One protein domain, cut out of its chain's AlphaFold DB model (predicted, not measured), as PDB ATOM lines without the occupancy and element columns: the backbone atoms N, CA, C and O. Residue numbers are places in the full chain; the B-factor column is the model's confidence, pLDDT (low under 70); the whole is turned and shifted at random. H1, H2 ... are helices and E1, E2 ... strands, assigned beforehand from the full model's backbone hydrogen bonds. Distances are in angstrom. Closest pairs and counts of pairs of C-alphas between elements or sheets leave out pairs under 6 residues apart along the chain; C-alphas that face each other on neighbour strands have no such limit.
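This is residues 133 to 214 of the 214 residues of an uncharacterized protein of marine sediment metagenome (UniProt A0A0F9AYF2). A strongly twisted sheet of three long antiparallel strands makes the core, with helix H3 over one of its faces, running along the strands. The two short helices H1 and H2 sit at the end of the sheet where E1 and E2 begin and E3 ends, and the long link between them, residues 141 to 154, has no named element. The printed part has 82 residues, with three named helices and three named strands in the order H1, H2, E1, H3, E2, E3, and the sheet's order is E1, E3, E2. The class is mixed, helices and strands. The whole is compact, with a radius of gyration of the C-alphas of 12.5 A, and rounded in outline, with spans of 35 by 30 by 18 A.

The inner strand of the sheet is E3, residues 205 to 212. On one side of it is the edge strand E1, residues 161 to 170, antiparallel to it, with 160 degrees between their directions. Here N 163 and O 210 are 2.8 A apart and N 208 and O 167 are 3.0 A apart, both within hydrogen-bond range. On the other side of E3 is the edge strand E2, residues 194 to 202, also antiparallel at 160 degrees, and E2 and E3 form a hairpin. Across this pair N 195 and O 211 are 2.8 A apart, and N 209 and O 197 are 2.9 A apart, both within hydrogen-bond range. The sheet's C-alphas lie up to 5.2 A off their best plane. H3, residues 179 to 188, is on the sheet at a height over the sheet of 10.0 A. It lies over E3 and, only just, over E2, on which 3 of its 10 C-alphas fall. On the local plane its line stands at 11 degrees to that of E3, along the strands. The closest C-alphas of H3 and E2 are those of Pro 179 and Phe 196, 7.6 A apart. E1, H3 and E2 form a split strand-helix-strand unit, two strands running the same way with a helix between them in the chain and E3 between them in the sheet, and its crossover is right-handed. H1, residues 134 to 140, only grazes the sheet, with its residues 137 to 140; its closest C-alpha to E2 is that of Leu 140, 5.9 A from that of Ile 195. H2, residues 155 to 158, only grazes it too, with residues 155 to 156, and the C-alphas of Leu 155 and Glu 161, the closest of H2 and E1, are 7.6 A apart. The three helices are apart from each other. In H1 and H3 every O i to N i+4 pair is within hydrogen-bond range; H2 is too short for such a pair, and its one O i to N i+3 pair is within range.

H1 begins at C-alpha 134, at (-12.516, 0.557, -25.618), and is 10.0 A long from first to last C-alpha. H2 has four residues. E1 measures 25.3 A from C-alpha 161, at (-28.675, 2.429, -29.523), to C-alpha 170. H3 measures 14.2 A, E2 24.0 A and E3 23.2 A, and E3 ends at C-alpha 212, at (-26.702, -1.662, -32.497).

The two C-alphas farthest apart are those of Asp 134 and Pro 173, 37.7 A. The printed part has no cut and ends at residue 214, the chain's last. The link from H1 to H2, 14 residues, is long; that from E1 to H3, 8 residues, is short; the other three are tight. The mean pLDDT of the printed part is 94.2, and no printed residue is under 70.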
ATOM      1  N   PRO A 133     -12.562   1.263 -21.422       94.25
ATOM      2  CA  PRO A 133     -13.459   0.203 -21.886       94.25
ATOM      3  C   PRO A 133     -13.366  -0.093 -23.387       94.25
ATOM      4  O   PRO A 133     -14.085  -0.981 -23.852       94.25
ATOM      5  N   ASP A 134     -12.546   0.635 -24.151       93.62
ATOM      6  CA  ASP A 134     -12.516   0.557 -25.618       93.62
ATOM      7  C   ASP A 134     -12.213  -0.872 -26.103       93.62
ATOM      8  O   ASP A 134     -12.987  -1.441 -26.878       93.62
ATOM      9  N   ASP A 135     -11.177  -1.511 -25.549       92.19
ATOM     10  CA  ASP A 135     -10.802  -2.892 -25.892       92.19
ATOM     11  C   ASP A 135     -11.908  -3.904 -25.543       92.19
ATOM     12  O   ASP A 135     -12.154  -4.867 -26.276       92.19
ATOM     13  N   TYR A 136     -12.629  -3.680 -24.440       94.12
ATOM     14  CA  TYR A 136     -13.747  -4.533 -24.043       94.12
ATOM     15  C   TYR A 136     -14.951  -4.367 -24.978       94.12
ATOM     16  O   TYR A 136     -15.598  -5.352 -25.340       94.12
ATOM     17  N   ILE A 137     -15.250  -3.141 -25.411       94.75
ATOM     18  CA  ILE A 137     -16.314  -2.873 -26.383       94.75
ATOM     19  C   ILE A 137     -15.980  -3.529 -27.723       94.75
ATOM     20  O   ILE A 137     -16.835  -4.217 -28.288       94.75
ATOM     21  N   ASP A 138     -14.746  -3.386 -28.202       93.88
ATOM     22  CA  ASP A 138     -14.278  -4.024 -29.435       93.88
ATOM     23  C   ASP A 138     -14.310  -5.554 -29.332       93.88
ATOM     24  O   ASP A 138     -14.706  -6.240 -30.278       93.88
ATOM     25  N   TYR A 139     -13.991  -6.109 -28.160       92.88
ATOM     26  CA  TYR A 139     -14.143  -7.535 -27.887       92.88
ATOM     27  C   TYR A 139     -15.601  -8.005 -28.007       92.88
ATOM     28  O   TYR A 139     -15.857  -9.109 -28.498       92.88
ATOM     29  N   LEU A 140     -16.577  -7.215 -27.572       95.25
ATOM     30  CA  LEU A 140     -17.992  -7.584 -27.655       95.25
ATOM     31  C   LEU A 140     -18.569  -7.412 -29.064       95.25
ATOM     32  O   LEU A 140     -19.441  -8.184 -29.474       95.25
ATOM     33  N   ASN A 141     -18.097  -6.403 -29.790       96.62
ATOM     34  CA  ASN A 141     -18.726  -5.927 -31.010       96.62
ATOM     35  C   ASN A 141     -18.812  -7.002 -32.110       96.62
ATOM     36  O   ASN A 141     -17.832  -7.648 -32.475       96.62
ATOM     37  N   GLY A 142     -20.008  -7.203 -32.664       96.12
ATOM     38  CA  GLY A 142     -20.249  -8.108 -33.789       96.12
ATOM     39  C   GLY A 142     -20.189  -9.605 -33.440       96.12
ATOM     40  O   GLY A 142     -20.253 -10.459 -34.343       96.12
ATOM     41  N   HIS A 143     -20.091  -9.949 -32.149       95.25
ATOM     42  CA  HIS A 143     -19.944 -11.317 -31.652       95.25
ATOM     43  C   HIS A 143     -21.201 -11.817 -30.919       95.25
ATOM     44  O   HIS A 143     -21.553 -11.335 -29.852       95.25
ATOM     45  N   SER A 144     -21.839 -12.873 -31.437       94.56
ATOM     46  CA  SER A 144     -23.035 -13.489 -30.824       94.56
ATOM     47  C   SER A 144     -22.751 -14.456 -29.672       94.56
ATOM     48  O   SER A 144     -23.666 -14.863 -28.966       94.56
ATOM     49  N   GLY A 145     -21.492 -14.866 -29.499       91.12
ATOM     50  CA  GLY A 145     -21.063 -15.741 -28.401       91.12
ATOM     51  C   GLY A 145     -20.533 -14.986 -27.184       91.12
ATOM     52  O   GLY A 145     -20.035 -15.616 -26.258       91.12
ATOM     53  N   ARG A 146     -20.572 -13.651 -27.219       91.81
ATOM     54  CA  ARG A 146     -20.080 -12.768 -26.164       91.81
ATOM     55  C   ARG A 146     -21.231 -11.894 -25.704       91.81
ATOM     56  O   ARG A 146     -22.119 -11.574 -26.491       91.81
ATOM     57  N   CYS A 147     -21.219 -11.535 -24.431       90.25
ATOM     58  CA  CYS A 147     -22.237 -10.665 -23.879       90.25
ATOM     59  C   CYS A 147     -21.623  -9.633 -22.948       90.25
ATOM     60  O   CYS A 147     -20.631  -9.867 -22.256       90.25
ATOM     61  N   TYR A 148     -22.246  -8.472 -22.981       83.50
ATOM     62  CA  TYR A 148     -22.025  -7.373 -22.085       83.50
ATOM     63  C   TYR A 148     -22.660  -7.679 -20.728       83.50
ATOM     64  O   TYR A 148     -23.848  -7.997 -20.653       83.50
ATOM     65  N   MET A 149     -21.859  -7.570 -19.670       84.12
ATOM     66  CA  MET A 149     -22.239  -7.937 -18.295       84.12
ATOM     67  C   MET A 149     -22.153  -6.747 -17.327       84.12
ATOM     68  O   MET A 149     -22.226  -6.915 -16.113       84.12
ATOM     69  N   LEU A 150     -21.921  -5.549 -17.862       84.19
ATOM     70  CA  LEU A 150     -21.240  -4.468 -17.163       84.19
ATOM     71  C   LEU A 150     -22.156  -3.251 -16.989       84.19
ATOM     72  O   LEU A 150     -21.865  -2.203 -17.532       84.19
ATOM     73  N   ASP A 151     -23.261  -3.348 -16.243       83.75
ATOM     74  CA  ASP A 151     -24.319  -2.308 -16.203       83.75
ATOM     75  C   ASP A 151     -23.847  -0.851 -15.977       83.75
ATOM     76  O   ASP A 151     -24.554   0.085 -16.345       83.75
ATOM     77  N   ALA A 152     -22.667  -0.642 -15.383       86.94
ATOM     78  CA  ALA A 152     -22.067   0.675 -15.171       86.94
ATOM     79  C   ALA A 152     -21.488   1.338 -16.442       86.94
ATOM     80  O   ALA A 152     -21.306   2.559 -16.451       86.94
ATOM     81  N   LEU A 153     -21.188   0.580 -17.501       89.06
ATOM     82  CA  LEU A 153     -20.757   1.141 -18.780       89.06
ATOM     83  C   LEU A 153     -21.991   1.680 -19.538       89.06
ATOM     84  O   LEU A 153     -23.093   1.143 -19.491       89.06
ATOM     85  N   ASP A 154     -21.846   2.819 -20.209       92.50
ATOM     86  CA  ASP A 154     -22.948   3.439 -20.950       92.50
ATOM     87  C   ASP A 154     -22.662   3.335 -22.445       92.50
ATOM     88  O   ASP A 154     -21.927   4.153 -23.003       92.50
ATOM     89  N   LEU A 155     -23.243   2.319 -23.091       94.19
ATOM     90  CA  LEU A 155     -23.039   2.030 -24.513       94.19
ATOM     91  C   LEU A 155     -23.488   3.184 -25.428       94.19
ATOM     92  O   LEU A 155     -22.952   3.337 -26.529       94.19
ATOM     93  N   THR A 156     -24.399   4.051 -24.967       95.62
ATOM     94  CA  THR A 156     -24.850   5.209 -25.758       95.62
ATOM     95  C   THR A 156     -23.727   6.213 -26.005       95.62
ATOM     96  O   THR A 156     -23.669   6.826 -27.073       95.62
ATOM     97  N   LYS A 157     -22.759   6.316 -25.082       95.12
ATOM     98  CA  LYS A 157     -21.559   7.156 -25.248       95.12
ATOM     99  C   LYS A 157     -20.641   6.670 -26.369       95.12
ATOM    100  O   LYS A 157     -19.858   7.458 -26.889       95.12
ATOM    101  N   TYR A 158     -20.782   5.407 -26.770       95.25
ATOM    102  CA  TYR A 158     -20.004   4.764 -27.831       95.25
ATOM    103  C   TYR A 158     -20.784   4.652 -29.150       95.25
ATOM    104  O   TYR A 158     -20.306   4.053 -30.121       95.25
ATOM    105  N   GLY A 159     -21.963   5.280 -29.213       96.31
ATOM    106  CA  GLY A 159     -22.804   5.355 -30.405       96.31
ATOM    107  C   GLY A 159     -23.725   4.155 -30.607       96.31
ATOM    108  O   GLY A 159     -24.294   4.025 -31.686       96.31
ATOM    109  N   TYR A 160     -23.874   3.288 -29.605       97.31
ATOM    110  CA  TYR A 160     -24.861   2.218 -29.657       97.31
ATOM    111  C   TYR A 160     -26.237   2.719 -29.209       97.31
ATOM    112  O   TYR A 160     -26.367   3.470 -28.243       97.31
ATOM    113  N   GLU A 161     -27.275   2.243 -29.878       97.44
ATOM    114  CA  GLU A 161     -28.675   2.429 -29.523       97.44
ATOM    115  C   GLU A 161     -29.327   1.079 -29.211       97.44
ATOM    116  O   GLU A 161     -28.973   0.051 -29.793       97.44
ATOM    117  N   LEU A 162     -30.281   1.075 -28.277       96.75
ATOM    118  CA  LEU A 162     -31.058  -0.120 -27.967       96.75
ATOM    119  C   LEU A 162     -31.902  -0.509 -29.189       96.75
ATOM    120  O   LEU A 162     -32.692   0.294 -29.686       96.75
ATOM    121  N   HIS A 163     -31.742  -1.746 -29.651       96.38
ATOM    122  CA  HIS A 163     -32.513  -2.314 -30.754       96.38
ATOM    123  C   HIS A 163     -33.742  -3.085 -30.258       96.38
ATOM    124  O   HIS A 163     -34.843  -2.837 -30.743       96.38
ATOM    125  N   SER A 164     -33.542  -3.993 -29.296       95.00
ATOM    126  CA  SER A 164     -34.594  -4.780 -28.633       95.00
ATOM    127  C   SER A 164     -34.133  -5.208 -27.241       95.00
ATOM    128  O   SER A 164     -32.941  -5.453 -27.048       95.00
ATOM    129  N   ASP A 165     -35.057  -5.336 -26.293       93.94
ATOM    130  CA  ASP A 165     -34.825  -5.758 -24.902       93.94
ATOM    131  C   ASP A 165     -35.748  -6.902 -24.440       93.94
ATOM    132  O   ASP A 165     -35.807  -7.234 -23.257       93.94
ATOM    133  N   ASP A 166     -36.460  -7.526 -25.374       93.88
ATOM    134  CA  ASP A 166     -37.506  -8.517 -25.125       93.88
ATOM    135  C   ASP A 166     -37.071  -9.961 -25.428       93.88
ATOM    136  O   ASP A 166     -37.910 -10.865 -25.489       93.88
ATOM    137  N   TYR A 167     -35.771 -10.210 -25.616       96.88
ATOM    138  CA  TYR A 167     -35.294 -11.550 -25.934       96.88
ATOM    139  C   TYR A 167     -35.151 -12.428 -24.695       96.88
ATOM    140  O   TYR A 167     -34.533 -12.059 -23.694       96.88
ATOM    141  N   GLU A 168     -35.664 -13.653 -24.819       96.81
ATOM    142  CA  GLU A 168     -35.555 -14.694 -23.805       96.81
ATOM    143  C   GLU A 168     -35.072 -16.011 -24.417       96.81
ATOM    144  O   GLU A 168     -35.543 -16.436 -25.476       96.81
ATOM    145  N   ASN A 169     -34.175 -16.703 -23.716       95.25
ATOM    146  CA  ASN A 169     -33.758 -18.064 -24.056       95.25
ATOM    147  C   ASN A 169     -33.820 -18.946 -22.809       95.25
ATOM    148  O   ASN A 169     -33.236 -18.602 -21.782       95.25
ATOM    149  N   GLY A 170     -34.538 -20.065 -22.870       94.88
ATOM    150  CA  GLY A 170     -34.781 -20.876 -21.685       94.88
ATOM    151  C   GLY A 170     -35.677 -22.082 -21.926       94.88
ATOM    152  O   GLY A 170     -35.890 -22.532 -23.050       94.88
ATOM    153  N   TRP A 171     -36.166 -22.663 -20.833       92.31
ATOM    154  CA  TRP A 171     -36.935 -23.910 -20.852       92.31
ATOM    155  C   TRP A 171     -38.445 -23.688 -20.963       92.31
ATOM    156  O   TRP A 171     -39.189 -24.645 -21.195       92.31
ATOM    157  N   HIS A 172     -38.923 -22.456 -20.779       91.75
ATOM    158  CA  HIS A 172     -40.349 -22.161 -20.844       91.75
ATOM    159  C   HIS A 172     -40.817 -21.916 -22.290       91.75
ATOM    160  O   HIS A 172     -40.058 -21.408 -23.117       91.75
ATOM    161  N   PRO A 173     -42.078 -22.263 -22.625       95.06
ATOM    162  CA  PRO A 173     -42.629 -21.999 -23.952       95.06
ATOM    163  C   PRO A 173     -42.508 -20.519 -24.341       95.06
ATOM    164  O   PRO A 173     -42.966 -19.655 -23.601       95.06
ATOM    165  N   GLY A 174     -41.927 -20.251 -25.514       92.62
ATOM    166  CA  GLY A 174     -41.689 -18.894 -26.023       92.62
ATOM    167  C   GLY A 174     -40.283 -18.340 -25.763       92.62
ATOM    168  O   GLY A 174     -39.940 -17.323 -26.346       92.62
ATOM    169  N   GLN A 175     -39.451 -19.018 -24.963       95.19
ATOM    170  CA  GLN A 175     -38.073 -18.597 -24.680       95.19
ATOM    171  C   GLN A 175     -37.077 -19.221 -25.666       95.19
ATOM    172  O   GLN A 175     -36.276 -20.084 -25.306       95.19
ATOM    173  N   ASN A 176     -37.171 -18.838 -26.937       96.50
ATOM    174  CA  ASN A 176     -36.422 -19.450 -28.038       96.50
ATOM    175  C   ASN A 176     -35.546 -18.465 -28.829       96.50
ATOM    176  O   ASN A 176     -35.148 -18.789 -29.946       96.50
ATOM    177  N   ALA A 177     -35.242 -17.287 -28.283       97.19
ATOM    178  CA  ALA A 177     -34.374 -16.324 -28.952       97.19
ATOM    179  C   ALA A 177     -32.924 -16.840 -28.997       97.19
ATOM    180  O   ALA A 177     -32.315 -17.058 -27.950       97.19
ATOM    181  N   ASP A 178     -32.353 -17.036 -30.190       96.44
ATOM    182  CA  ASP A 178     -30.948 -17.432 -30.371       96.44
ATOM    183  C   ASP A 178     -30.100 -16.219 -30.813       96.44
ATOM    184  O   ASP A 178     -30.302 -15.701 -31.918       96.44
ATOM    185  N   PRO A 179     -29.112 -15.773 -30.007       96.56
ATOM    186  CA  PRO A 179     -28.182 -14.708 -30.384       96.56
ATOM    187  C   PRO A 179     -27.494 -14.920 -31.738       96.56
ATOM    188  O   PRO A 179     -27.164 -13.951 -32.426       96.56
ATOM    189  N   LYS A 180     -27.264 -16.169 -32.161       97.19
ATOM    190  CA  LYS A 180     -26.661 -16.468 -33.468       97.19
ATOM    191  C   LYS A 180     -27.605 -16.129 -34.611       97.19
ATOM    192  O   LYS A 180     -27.179 -15.467 -35.553       97.19
ATOM    193  N   GLU A 181     -28.868 -16.535 -34.514       97.75
ATOM    194  CA  GLU A 181     -29.880 -16.239 -35.533       97.75
ATOM    195  C   GLU A 181     -30.142 -14.731 -35.623       97.75
ATOM    196  O   GLU A 181     -30.190 -14.173 -36.722       97.75
ATOM    197  N   ILE A 182     -30.216 -14.050 -34.473       97.69
ATOM    198  CA  ILE A 182     -30.366 -12.590 -34.403       97.69
ATOM    199  C   ILE A 182     -29.168 -11.893 -35.064       97.69
ATOM    200  O   ILE A 182     -29.347 -11.027 -35.920       97.69
ATOM    201  N   ALA A 183     -27.939 -12.304 -34.741       97.56
ATOM    202  CA  ALA A 183     -26.732 -11.740 -35.344       97.56
ATOM    203  C   ALA A 183     -26.658 -11.962 -36.864       97.56
ATOM    204  O   ALA A 183     -26.214 -11.081 -37.600       97.56
ATOM    205  N   GLU A 184     -27.078 -13.128 -37.357       97.88
ATOM    206  CA  GLU A 184     -27.165 -13.388 -38.796       97.88
ATOM    207  C   GLU A 184     -28.191 -12.485 -39.483       97.88
ATOM    208  O   GLU A 184     -27.947 -12.029 -40.604       97.88
ATOM    209  N   GLN A 185     -29.323 -12.217 -38.832       97.50
ATOM    210  CA  GLN A 185     -30.350 -11.319 -39.352       97.50
ATOM    211  C   GLN A 185     -29.849  -9.872 -39.424       97.50
ATOM    212  O   GLN A 185     -29.929  -9.262 -40.489       97.50
ATOM    213  N   LEU A 186     -29.233  -9.363 -38.354       97.12
ATOM    214  CA  LEU A 186     -28.621  -8.028 -38.334       97.12
ATOM    215  C   LEU A 186     -27.589  -7.866 -39.458       97.12
ATOM    216  O   LEU A 186     -27.627  -6.895 -40.214       97.12
ATOM    217  N   LYS A 187     -26.727  -8.870 -39.659       96.75
ATOM    218  CA  LYS A 187     -25.732  -8.859 -40.742       96.75
ATOM    219  C   LYS A 187     -26.371  -8.841 -42.133       96.75
ATOM    220  O   LYS A 187     -25.855  -8.162 -43.019       96.75
ATOM    221  N   LYS A 188     -27.489  -9.545 -42.346       97.31
ATOM    222  CA  LYS A 188     -28.250  -9.494 -43.615       97.31
ATOM    223  C   LYS A 188     -28.857  -8.114 -43.871       97.31
ATOM    224  O   LYS A 188     -29.004  -7.730 -45.027       97.31
ATOM    225  N   GLU A 189     -29.169  -7.376 -42.812       96.25
ATOM    226  CA  GLU A 189     -29.646  -5.990 -42.867       96.25
ATOM    227  C   GLU A 189     -28.507  -4.966 -43.017       96.25
ATOM    228  O   GLU A 189     -28.763  -3.773 -43.155       96.25
ATOM    229  N   GLY A 190     -27.249  -5.421 -43.045       96.94
ATOM    230  CA  GLY A 190     -26.067  -4.567 -43.149       96.94
ATOM    231  C   GLY A 190     -25.579  -4.007 -41.812       96.94
ATOM    232  O   GLY A 190     -24.681  -3.173 -41.810       96.94
ATOM    233  N   ILE A 191     -26.134  -4.467 -40.688       97.19
ATOM    234  CA  ILE A 191     -25.722  -4.072 -39.340       97.19
ATOM    235  C   ILE A 191     -24.633  -5.039 -38.869       97.19
ATOM    236  O   ILE A 191     -24.894  -6.206 -38.564       97.19
ATOM    237  N   THR A 192     -23.392  -4.560 -38.838       95.94
ATOM    238  CA  THR A 192     -22.230  -5.329 -38.364       95.94
ATOM    239  C   THR A 192     -21.835  -4.994 -36.938       95.94
ATOM    240  O   THR A 192     -21.278  -5.857 -36.262       95.94
ATOM    241  N   ASP A 193     -22.154  -3.781 -36.491       97.81
ATOM    242  CA  ASP A 193     -21.821  -3.286 -35.164       97.81
ATOM    243  C   ASP A 193     -22.998  -3.510 -34.214       97.81
ATOM    244  O   ASP A 193     -23.990  -2.775 -34.223       97.81
ATOM    245  N   PHE A 194     -22.908  -4.576 -33.424       97.69
ATOM    246  CA  PHE A 194     -23.925  -4.943 -32.446       97.69
ATOM    247  C   PHE A 194     -23.308  -5.582 -31.204       97.69
ATOM    248  O   PHE A 194     -22.286  -6.264 -31.279       97.69
ATOM    249  N   ILE A 195     -23.969  -5.403 -30.064       97.69
ATOM    250  CA  ILE A 195     -23.583  -5.966 -28.769       97.69
ATOM    251  C   ILE A 195     -24.812  -6.615 -28.133       97.69
ATOM    252  O   ILE A 195     -25.875  -6.001 -28.037       97.69
ATOM    253  N   PHE A 196     -24.656  -7.856 -27.672       97.06
ATOM    254  CA  PHE A 196     -25.638  -8.516 -26.813       97.06
ATOM    255  C   PHE A 196     -25.356  -8.162 -25.355       97.06
ATOM    256  O   PHE A 196     -24.208  -8.245 -24.924       97.06
ATOM    257  N   LYS A 197     -26.382  -7.817 -24.581       95.25
ATOM    258  CA  LYS A 197     -26.292  -7.534 -23.143       95.25
ATOM    259  C   LYS A 197     -27.124  -8.533 -22.363       95.25
ATOM    260  O   LYS A 197     -28.291  -8.719 -22.675       95.25
ATOM    261  N   LEU A 198     -26.537  -9.158 -21.346       93.19
ATOM    262  CA  LEU A 198     -27.288 -10.021 -20.440       93.19
ATOM    263  C   LEU A 198     -28.039  -9.148 -19.426       93.19
ATOM    264  O   LEU A 198     -27.416  -8.505 -18.585       93.19
ATOM    265  N   ASP A 199     -29.367  -9.137 -19.495       92.19
ATOM    266  CA  ASP A 199     -30.224  -8.339 -18.606       92.19
ATOM    267  C   ASP A 199     -30.763  -9.148 -17.425       92.19
ATOM    268  O   ASP A 199     -31.056  -8.604 -16.362       92.19
ATOM    269  N   GLY A 200     -30.889 -10.464 -17.595       89.88
ATOM    270  CA  GLY A 200     -31.422 -11.354 -16.575       89.88
ATOM    271  C   GLY A 200     -30.874 -12.766 -16.699       89.88
ATOM    272  O   GLY A 200     -30.622 -13.271 -17.791       89.88
ATOM    273  N   LYS A 201     -30.704 -13.416 -15.549       88.88
ATOM    274  CA  LYS A 201     -30.218 -14.793 -15.433       88.88
ATOM    275  C   LYS A 201     -31.012 -15.538 -14.372       88.88
ATOM    276  O   LYS A 201     -31.270 -15.026 -13.280       88.88
ATOM    277  N   GLY A 202     -31.365 -16.772 -14.684       87.81
ATOM    278  CA  GLY A 202     -32.018 -17.685 -13.767       87.81
ATOM    279  C   GLY A 202     -31.681 -19.127 -14.107       87.81
ATOM    280  O   GLY A 202     -31.099 -19.435 -15.142       87.81
ATOM    281  N   GLN A 203     -32.090 -20.039 -13.230       90.00
ATOM    282  CA  GLN A 203     -31.822 -21.468 -13.393       90.00
ATOM    283  C   GLN A 203     -32.402 -22.056 -14.696       90.00
ATOM    284  O   GLN A 203     -31.875 -23.041 -15.207       90.00
ATOM    285  N   PHE A 204     -33.485 -21.472 -15.220       92.75
ATOM    286  CA  PHE A 204     -34.242 -22.015 -16.356       92.75
ATOM    287  C   PHE A 204     -34.263 -21.109 -17.588       92.75
ATOM    288  O   PHE A 204     -34.940 -21.442 -18.559       92.75
ATOM    289  N   GLY A 205     -33.550 -19.984 -17.567       92.69
ATOM    290  CA  GLY A 205     -33.513 -19.075 -18.702       92.69
ATOM    291  C   GLY A 205     -32.730 -17.796 -18.443       92.69
ATOM    292  O   GLY A 205     -32.304 -17.515 -17.320       92.69
ATOM    293  N   ILE A 206     -32.555 -17.039 -19.516       93.69
ATOM    294  CA  ILE A 206     -31.891 -15.741 -19.552       93.69
ATOM    295  C   ILE A 206     -32.752 -14.725 -20.301       93.69
ATOM    296  O   ILE A 206     -33.501 -15.090 -21.210       93.69
ATOM    297  N   ASN A 207     -32.584 -13.457 -19.940       94.81
ATOM    298  CA  ASN A 207     -33.115 -12.299 -20.650       94.81
ATOM    299  C   ASN A 207     -31.934 -11.496 -21.187       94.81
ATOM    300  O   ASN A 207     -30.937 -11.320 -20.478       94.81
ATOM    301  N   PHE A 208     -32.030 -11.019 -22.420       96.06
ATOM    302  CA  PHE A 208     -30.966 -10.230 -23.019       96.06
ATOM    303  C   PHE A 208     -31.498  -9.178 -23.986       96.06
ATOM    304  O   PHE A 208     -32.544  -9.341 -24.611       96.06
ATOM    305  N   SER A 209     -30.724  -8.115 -24.141       96.88
ATOM    306  CA  SER A 209     -30.975  -7.027 -25.072       96.88
ATOM    307  C   SER A 209     -29.920  -7.010 -26.160       96.88
ATOM    308  O   SER A 209     -28.825  -7.568 -26.035       96.88
ATOM    309  N   VAL A 210     -30.269  -6.361 -27.261       97.62
ATOM    310  CA  VAL A 210     -29.388  -6.133 -28.397       97.62
ATOM    311  C   VAL A 210     -29.247  -4.641 -28.593       97.62
ATOM    312  O   VAL A 210     -30.232  -3.910 -28.685       97.62
ATOM    313  N   TRP A 211     -28.002  -4.211 -28.686       97.94
ATOM    314  CA  TRP A 211     -27.604  -2.845 -28.959       97.94
ATOM    315  C   TRP A 211     -26.940  -2.811 -30.326       97.94
ATOM    316  O   TRP A 211     -26.168  -3.709 -30.650       97.94
ATOM    317  N   VAL A 212     -27.236  -1.800 -31.135       98.00
ATOM    318  CA  VAL A 212     -26.702  -1.662 -32.497       98.00
ATOM    319  C   VAL A 212     -26.103  -0.282 -32.687       98.00
ATOM    320  O   VAL A 212     -26.550   0.677 -32.069       98.00
ATOM    321  N   LYS A 213     -25.111  -0.167 -33.562       96.44
ATOM    322  CA  LYS A 213     -24.544   1.111 -33.990       96.44
ATOM    323  C   LYS A 213     -24.774   1.264 -35.492       96.44
ATOM    324  O   LYS A 213     -24.546   0.324 -36.250       96.44
ATOM    325  N   ARG A 214     -25.304   2.420 -35.896       85.06
ATOM    326  CA  ARG A 214     -25.709   2.732 -37.276       85.06
ATOM    327  C   ARG A 214     -24.927   3.908 -37.842       85.06
ATOM    328  O   ARG A 214     -24.559   4.804 -37.050       85.06
TER     329      ARG A 214